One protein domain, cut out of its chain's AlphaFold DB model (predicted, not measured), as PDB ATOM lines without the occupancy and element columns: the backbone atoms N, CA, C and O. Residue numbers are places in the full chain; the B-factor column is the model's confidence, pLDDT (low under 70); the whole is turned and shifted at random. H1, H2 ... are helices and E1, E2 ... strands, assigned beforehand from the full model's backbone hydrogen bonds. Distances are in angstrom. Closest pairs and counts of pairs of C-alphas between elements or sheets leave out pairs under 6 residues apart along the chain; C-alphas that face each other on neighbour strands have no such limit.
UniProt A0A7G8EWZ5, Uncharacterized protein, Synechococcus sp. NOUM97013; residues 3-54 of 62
ATOM      1  N   PHE A   3      41.414  -6.754 -40.175       91.25
ATOM      2  CA  PHE A   3      42.631  -7.128 -39.457       91.25
ATOM      3  C   PHE A   3      42.453  -8.542 -38.916       91.25
ATOM      4  O   PHE A   3      41.459  -8.814 -38.244       91.25
ATOM      5  N   HIS A   4      43.392  -9.441 -39.189       90.50
ATOM      6  CA  HIS A   4      43.368 -10.788 -38.621       90.50
ATOM      7  C   HIS A   4      44.777 -11.309 -38.379       90.50
ATOM      8  O   HIS A   4      45.727 -10.926 -39.062       90.50
ATOM      9  N   LYS A   5      44.921 -12.133 -37.340       88.62
ATOM     10  CA  LYS A   5      46.209 -12.721 -36.982       88.62
ATOM     11  C   LYS A   5      46.664 -13.638 -38.112       88.62
ATOM     12  O   LYS A   5      45.888 -14.460 -38.588       88.62
ATOM     13  N   ASP A   6      47.930 -13.514 -38.480       88.94
ATOM     14  CA  ASP A   6      48.586 -14.476 -39.351       88.94
ATOM     15  C   ASP A   6      48.660 -15.849 -38.640       88.94
ATOM     16  O   ASP A   6      49.248 -15.929 -37.553       88.94
ATOM     17  N   PRO A   7      48.030 -16.913 -39.179       84.25
ATOM     18  CA  PRO A   7      47.990 -18.231 -38.539       84.25
ATOM     19  C   PRO A   7      49.380 -18.825 -38.308       84.25
ATOM     20  O   PRO A   7      49.602 -19.466 -37.281       84.25
ATOM     21  N   ASP A   8      50.312 -18.540 -39.217       83.31
ATOM     22  CA  ASP A   8      51.672 -19.082 -39.209       83.31
ATOM     23  C   ASP A   8      52.636 -18.221 -38.379       83.31
ATOM     24  O   ASP A   8      53.825 -18.516 -38.236       83.31
ATOM     25  N   SER A   9      52.128 -17.137 -37.793       82.44
ATOM     26  CA  SER A   9      52.927 -16.231 -36.989       82.44
ATOM     27  C   SER A   9      53.364 -16.857 -35.668       82.44
ATOM     28  O   SER A   9      52.562 -17.283 -34.829       82.44
ATOM     29  N   TRP A  10      54.676 -16.807 -35.439       78.25
ATOM     30  CA  TRP A  10      55.292 -17.227 -34.190       78.25
ATOM     31  C   TRP A  10      54.895 -16.303 -33.028       78.25
ATOM     32  O   TRP A  10      54.911 -15.083 -33.141       78.25
ATOM     33  N   ILE A  11      54.615 -16.895 -31.863       75.69
ATOM     34  CA  ILE A  11      54.272 -16.239 -30.587       75.69
ATOM     35  C   ILE A  11      55.190 -15.056 -30.228       75.69
ATOM     36  O   ILE A  11      54.713 -14.075 -29.663       75.69
ATOM     37  N   ARG A  12      56.491 -15.127 -30.539       78.50
ATOM     38  CA  ARG A  12      57.451 -14.049 -30.229       78.50
ATOM     39  C   ARG A  12      57.451 -12.907 -31.244       78.50
ATOM     40  O   ARG A  12      58.024 -11.862 -30.965       78.50
ATOM     41  N   ASP A  13      56.833 -13.103 -32.401       81.88
ATOM     42  CA  ASP A  13      56.814 -12.137 -33.490       81.88
ATOM     43  C   ASP A  13      55.433 -12.130 -34.156       81.88
ATOM     44  O   ASP A  13      55.250 -12.562 -35.297       81.88
ATOM     45  N   VAL A  14      54.435 -11.666 -33.390       87.62
ATOM     46  CA  VAL A  14      53.033 -11.667 -33.819       87.62
ATOM     47  C   VAL A  14      52.855 -10.778 -35.051       87.62
ATOM     48  O   VAL A  14      53.131  -9.573 -35.026       87.62
ATOM     49  N   ARG A  15      52.369 -11.378 -36.136       91.94
ATOM     50  CA  ARG A  15      52.060 -10.730 -37.408       91.94
ATOM     51  C   ARG A  15      50.554 -10.700 -37.633       91.94
ATOM     52  O   ARG A  15      49.813 -11.590 -37.214       91.94
ATOM     53  N   VAL A  16      50.111  -9.636 -38.285       93.12
ATOM     54  CA  VAL A  16      48.708  -9.379 -38.604       93.12
ATOM     55  C   VAL A  16      48.605  -9.107 -40.094       93.12
ATOM     56  O   VAL A  16      49.349  -8.280 -40.629       93.12
ATOM     57  N   PHE A  17      47.669  -9.780 -40.752       92.50
ATOM     58  CA  PHE A  17      47.238  -9.425 -42.092       92.50
ATOM     59  C   PHE A  17      46.216  -8.297 -42.023       92.50
ATOM     60  O   PHE A  17      45.246  -8.339 -41.262       92.50
ATOM     61  N   VAL A  18      46.454  -7.282 -42.844       91.44
ATOM     62  CA  VAL A  18      45.564  -6.152 -43.057       91.44
ATOM     63  C   VAL A  18      45.086  -6.203 -44.493       91.44
ATOM     64  O   VAL A  18      45.841  -5.926 -45.428       91.44
ATOM     65  N   ASP A  19      43.821  -6.564 -44.637       89.81
ATOM     66  CA  ASP A  19      43.152  -6.742 -45.913       89.81
ATOM     67  C   ASP A  19      42.303  -5.513 -46.228       89.81
ATOM     68  O   ASP A  19      41.383  -5.130 -45.487       89.81
ATOM     69  N   HIS A  20      42.607  -4.891 -47.359       85.50
ATOM     70  CA  HIS A  20      41.798  -3.839 -47.938       85.50
ATOM     71  C   HIS A  20      41.010  -4.427 -49.105       85.50
ATOM     72  O   HIS A  20      41.562  -4.755 -50.152       85.50
ATOM     73  N   GLY A  21      39.704  -4.559 -48.912       81.25
ATOM     74  CA  GLY A  21      38.777  -5.044 -49.922       81.25
ATOM     75  C   GLY A  21      37.579  -4.121 -50.061       81.25
ATOM     76  O   GLY A  21      37.349  -3.244 -49.223       81.25
ATOM     77  N   ARG A  22      36.823  -4.323 -51.137       73.56
ATOM     78  CA  ARG A  22      35.520  -3.693 -51.347       73.56
ATOM     79  C   ARG A  22      34.462  -4.790 -51.341       73.56
ATOM     80  O   ARG A  22      34.602  -5.752 -52.091       73.56
ATOM     81  N   GLY A  23      33.427  -4.629 -50.516       67.81
ATOM     82  CA  GLY A  23      32.222  -5.447 -50.630       67.81
ATOM     83  C   GLY A  23      31.587  -5.207 -51.998       67.81
ATOM     84  O   GLY A  23      31.396  -4.052 -52.393       67.81
ATOM     85  N   MET A  24      31.356  -6.279 -52.744       71.44
ATOM     86  CA  MET A  24      30.660  -6.225 -54.025       71.44
ATOM     87  C   MET A  24      29.145  -6.232 -53.779       71.44
ATOM     88  O   MET A  24      28.690  -6.559 -52.680       71.44
ATOM     89  N   ALA A  25      28.370  -5.794 -54.771       70.56
ATOM     90  CA  ALA A  25      26.917  -5.919 -54.712       70.56
ATOM     91  C   ALA A  25      26.511  -7.406 -54.717       70.56
ATOM     92  O   ALA A  25      27.308  -8.276 -55.060       70.56
ATOM     93  N   ASP A  26      25.274  -7.684 -54.312       71.19
ATOM     94  CA  ASP A  26      24.617  -8.982 -54.522       71.19
ATOM     95  C   ASP A  26      25.275 -10.193 -53.838       71.19
ATOM     96  O   ASP A  26      25.100 -11.335 -54.256       71.19
ATOM     97  N   GLY A  27      25.999  -9.961 -52.738       63.81
ATOM     98  CA  GLY A  27      26.602 -11.037 -51.943       63.81
ATOM     99  C   GLY A  27      27.808 -11.699 -52.608       63.81
ATOM    100  O   GLY A  27      28.265 -12.743 -52.141       63.81
ATOM    101  N   GLU A  28      28.339 -11.101 -53.680       70.00
ATOM    102  CA  GLU A  28      29.571 -11.568 -54.301       70.00
ATOM    103  C   GLU A  28      30.760 -11.460 -53.328       70.00
ATOM    104  O   GLU A  28      30.825 -10.525 -52.515       70.00
ATOM    105  N   PRO A  29      31.740 -12.385 -53.413       66.88
ATOM    106  CA  PRO A  29      32.921 -12.351 -52.566       66.88
ATOM    107  C   PRO A  29      33.616 -10.999 -52.676       66.88
ATOM    108  O   PRO A  29      33.877 -10.498 -53.773       66.88
ATOM    109  N   ALA A  30      33.938 -10.402 -51.533       69.06
ATOM    110  CA  ALA A  30      34.616  -9.122 -51.530       69.06
ATOM    111  C   ALA A  30      35.944  -9.208 -52.288       69.06
ATOM    112  O   ALA A  30      36.790 -10.066 -52.022       69.06
ATOM    113  N   LEU A  31      36.149  -8.272 -53.214       73.44
ATOM    114  CA  LEU A  31      37.388  -8.218 -53.966       73.44
ATOM    115  C   LEU A  31      38.489  -7.674 -53.055       73.44
ATOM    116  O   LEU A  31      38.487  -6.491 -52.691       73.44
ATOM    117  N   LEU A  32      39.438  -8.538 -52.703       77.44
ATOM    118  CA  LEU A  32      40.662  -8.145 -52.022       77.44
ATOM    119  C   LEU A  32      41.490  -7.273 -52.971       77.44
ATOM    120  O   LEU A  32      42.037  -7.755 -53.957       77.44
ATOM    121  N   LYS A  33      41.583  -5.975 -52.676       79.44
ATOM    122  CA  LYS A  33      42.405  -5.041 -53.457       79.44
ATOM    123  C   LYS A  33      43.869  -5.113 -53.053       79.44
ATOM    124  O   LYS A  33      44.745  -4.993 -53.901       79.44
ATOM    125  N   SER A  34      44.137  -5.272 -51.761       84.44
ATOM    126  CA  SER A  34      45.493  -5.451 -51.254       84.44
ATOM    127  C   SER A  34      45.498  -6.172 -49.913       84.44
ATOM    128  O   SER A  34      44.583  -6.024 -49.100       84.44
ATOM    129  N   ARG A  35      46.566  -6.938 -49.684       90.06
ATOM    130  CA  ARG A  35      46.908  -7.553 -48.402       90.06
ATOM    131  C   ARG A  35      48.293  -7.085 -48.001       90.06
ATOM    132  O   ARG A  35      49.227  -7.153 -48.797       90.06
ATOM    133  N   ARG A  36      48.431  -6.633 -46.757       92.00
ATOM    134  CA  ARG A  36      49.726  -6.311 -46.154       92.00
ATOM    135  C   ARG A  36      49.874  -7.047 -44.836       92.00
ATOM    136  O   ARG A  36      48.970  -7.009 -44.011       92.00
ATOM    137  N   GLN A  37      51.027  -7.663 -44.624       92.75
ATOM    138  CA  GLN A  37      51.410  -8.217 -43.331       92.75
ATOM    139  C   GLN A  37      52.210  -7.162 -42.559       92.75
ATOM    140  O   GLN A  37      53.059  -6.482 -43.136       92.75
ATOM    141  N   MET A  38      51.935  -6.992 -41.270       94.00
ATOM    142  CA  MET A  38      52.685  -6.077 -40.400       94.00
ATOM    143  C   MET A  38      52.811  -6.633 -38.987       94.00
ATOM    144  O   MET A  38      52.148  -7.615 -38.639       94.00
ATOM    145  N   ARG A  39      53.671  -6.016 -38.170       93.56
ATOM    146  CA  ARG A  39      53.766  -6.357 -36.747       93.56
ATOM    147  C   ARG A  39      52.457  -6.011 -36.047       93.56
ATOM    148  O   ARG A  39      51.751  -5.085 -36.442       93.56
ATOM    149  N   TYR A  40      52.141  -6.742 -34.985       91.50
ATOM    150  CA  TYR A  40      50.952  -6.465 -34.182       91.50
ATOM    151  C   TYR A  40      50.903  -5.013 -33.675       91.50
ATOM    152  O   TYR A  40      49.863  -4.363 -33.756       91.50
ATOM    153  N   GLU A  41      52.034  -4.478 -33.214       93.38
ATOM    154  CA  GLU A  41      52.144  -3.091 -32.744       93.38
ATOM    155  C   GLU A  41      51.798  -2.061 -33.834       93.38
ATOM    156  O   GLU A  41      51.009  -1.143 -33.586       93.38
ATOM    157  N   ASP A  42      52.278  -2.274 -35.061       94.62
ATOM    158  CA  ASP A  42      51.965  -1.433 -36.220       94.62
ATOM    159  C   ASP A  42      50.481  -1.524 -36.592       94.62
ATOM    160  O   ASP A  42      49.843  -0.514 -36.896       94.62
ATOM    161  N   ALA A  43      49.901  -2.728 -36.525       94.00
ATOM    162  CA  ALA A  43      48.479  -2.942 -36.784       94.00
ATOM    163  C   ALA A  43      47.599  -2.192 -35.777       94.00
ATOM    164  O   ALA A  43      46.607  -1.570 -36.164       94.00
ATOM    165  N   VAL A  44      47.983  -2.190 -34.497       94.25
ATOM    166  CA  VAL A  44      47.291  -1.434 -33.445       94.25
ATOM    167  C   VAL A  44      47.430   0.074 -33.664       94.25
ATOM    168  O   VAL A  44      46.454   0.810 -33.497       94.25
ATOM    169  N   ALA A  45      48.617   0.555 -34.043       96.06
ATOM    170  CA  ALA A  45      48.831   1.967 -34.352       96.06
ATOM    171  C   ALA A  45      47.961   2.421 -35.536       96.06
ATOM    172  O   ALA A  45      47.269   3.439 -35.439       96.06
ATOM    173  N   LEU A  46      47.921   1.623 -36.608       94.50
ATOM    174  CA  LEU A  46      47.079   1.869 -37.776       94.50
ATOM    175  C   LEU A  46      45.591   1.880 -37.410       94.50
ATOM    176  O   LEU A  46      44.872   2.795 -37.803       94.50
ATOM    177  N   TRP A  47      45.130   0.905 -36.622       92.50
ATOM    178  CA  TRP A  47      43.747   0.854 -36.142       92.50
ATOM    179  C   TRP A  47      43.349   2.143 -35.417       92.50
ATOM    180  O   TRP A  47      42.342   2.768 -35.751       92.50
ATOM    181  N   LYS A  48      44.178   2.591 -34.467       95.06
ATOM    182  CA  LYS A  48      43.931   3.826 -33.710       95.06
ATOM    183  C   LYS A  48      43.876   5.055 -34.618       95.06
ATOM    184  O   LYS A  48      43.043   5.929 -34.394       95.06
ATOM    185  N   GLN A  49      44.744   5.136 -35.627       96.06
ATOM    186  CA  GLN A  49      44.718   6.227 -36.602       96.06
ATOM    187  C   GLN A  49      43.439   6.221 -37.443       96.06
ATOM    188  O   GLN A  49      42.842   7.275 -37.635       96.06
ATOM    189  N   LEU A  50      42.979   5.054 -37.899       93.31
ATOM    190  CA  LEU A  50      41.741   4.949 -38.671       93.31
ATOM    191  C   LEU A  50      40.535   5.402 -37.851       93.31
ATOM    192  O   LEU A  50      39.765   6.236 -38.319       93.31
ATOM    193  N   VAL A  51      40.416   4.933 -36.607       93.81
ATOM    194  CA  VAL A  51      39.334   5.358 -35.707       93.81
ATOM    195  C   VAL A  51      39.364   6.874 -35.485       93.81
ATOM    196  O   VAL A  51      38.330   7.530 -35.575       93.81
ATOM    197  N   ARG A  52      40.550   7.465 -35.277       95.75
ATOM    198  CA  ARG A  52      40.712   8.929 -35.167       95.75
ATOM    199  C   ARG A  52      40.298   9.677 -36.436       95.75
ATOM    200  O   ARG A  52      39.782  10.782 -36.336       95.75
ATOM    201  N   ASN A  53      40.490   9.068 -37.603       95.81
ATOM    202  CA  ASN A  53      40.098   9.624 -38.898       95.81
ATOM    203  C   ASN A  53      38.618   9.362 -39.243       95.81
ATOM    204  O   ASN A  53      38.216   9.581 -40.384       95.81
ATOM    205  N   GLY A  54      37.814   8.879 -38.292       94.31
ATOM    206  CA  GLY A  54      36.376   8.669 -38.467       94.31
ATOM    207  C   GLY A  54      35.989   7.304 -39.035       94.31
ATOM    208  O   GLY A  54      34.839   7.117 -39.424       94.31
TER     209      GLY A  54
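What this domain is: This is residues 3 to 54 of the 62 residues of an uncharacterized protein of Synechococcus sp. NOUM97013 (UniProt A0A7G8EWZ5). What does one see first? A long two-stranded hairpin of E2 and E3, with the short strand E1 beside E2, makes a narrow sheet, and the helix H1 sets out from the end of E3 and slopes away over one face of it, like the second limb of a V. The links before and after E2 make opposite ends of the longest axis, and residues 48 to 54 stick out freely. What is it made of? The 52 printed residues hold three named strands and then one named helix, E1 E2 E3 H1, a mixed class, with the sheet in the order E1, E2, E3, antiparallel throughout. How is it filled? It is loose, with a radius of gyration of the C-alphas of 13.1 A, and flat, spanning 41 by 29 by 14 A.

How they stand to each other: How do the strands pair? Edge strand E1, residues 3 to 5, and inner strand E2, residues 15 to 22, form an antiparallel hairpin at 146 degrees, with N 17 and O 4 at 2.8 A. E2 and edge strand E3, residues 31 to 39, form another antiparallel hairpin at 159 degrees, with N 18 and O 36 at 2.8 A and N 33 and O 20 at 2.8 A. The three are a meander, each strand the antiparallel neighbour of the one before. Where is the helix? H1, residues 40 to 52, is on one face of this sheet, giving two layers, at a height over the sheet of 10.7 A and over E2 and E3. It runs along the strands, at 2 degrees to E2 on the local plane, and its line rises 37 degrees out of that plane, only just short of standing up from the sheet. Which residues come closest? The closest C-alphas of E2 and H1, those of Arg 15 and Tyr 40, are 5.5 A apart. Is its backbone well formed? In H1 every O i to N i+4 pair is within hydrogen-bond range.

Where its parts are: Where does the first strand begin? E1 begins at C-alpha 3, (42.631, -7.128, -39.457), and spans 7.1 A. How long are the other elements? E2 spans 22.7 A, E3 23.8 A and H1 18.5 A, from first to last C-alpha. Where does the helix end? H1 ends at C-alpha 52, (40.712, 8.929, -35.167).

The domain as a whole: How large is it? The two C-alphas farthest apart, those of Arg 12 and Asp 26, are 41.2 A apart. Are there cuts or long links? The printed part has no cut; the link from E3 to H1 is tight, and those from E1 to E2 and from E2 to E3 are short. Where is confidence low? Residues 23, 27, 29 and 30 are under 70 in pLDDT, and the mean of the printed part is 85.6.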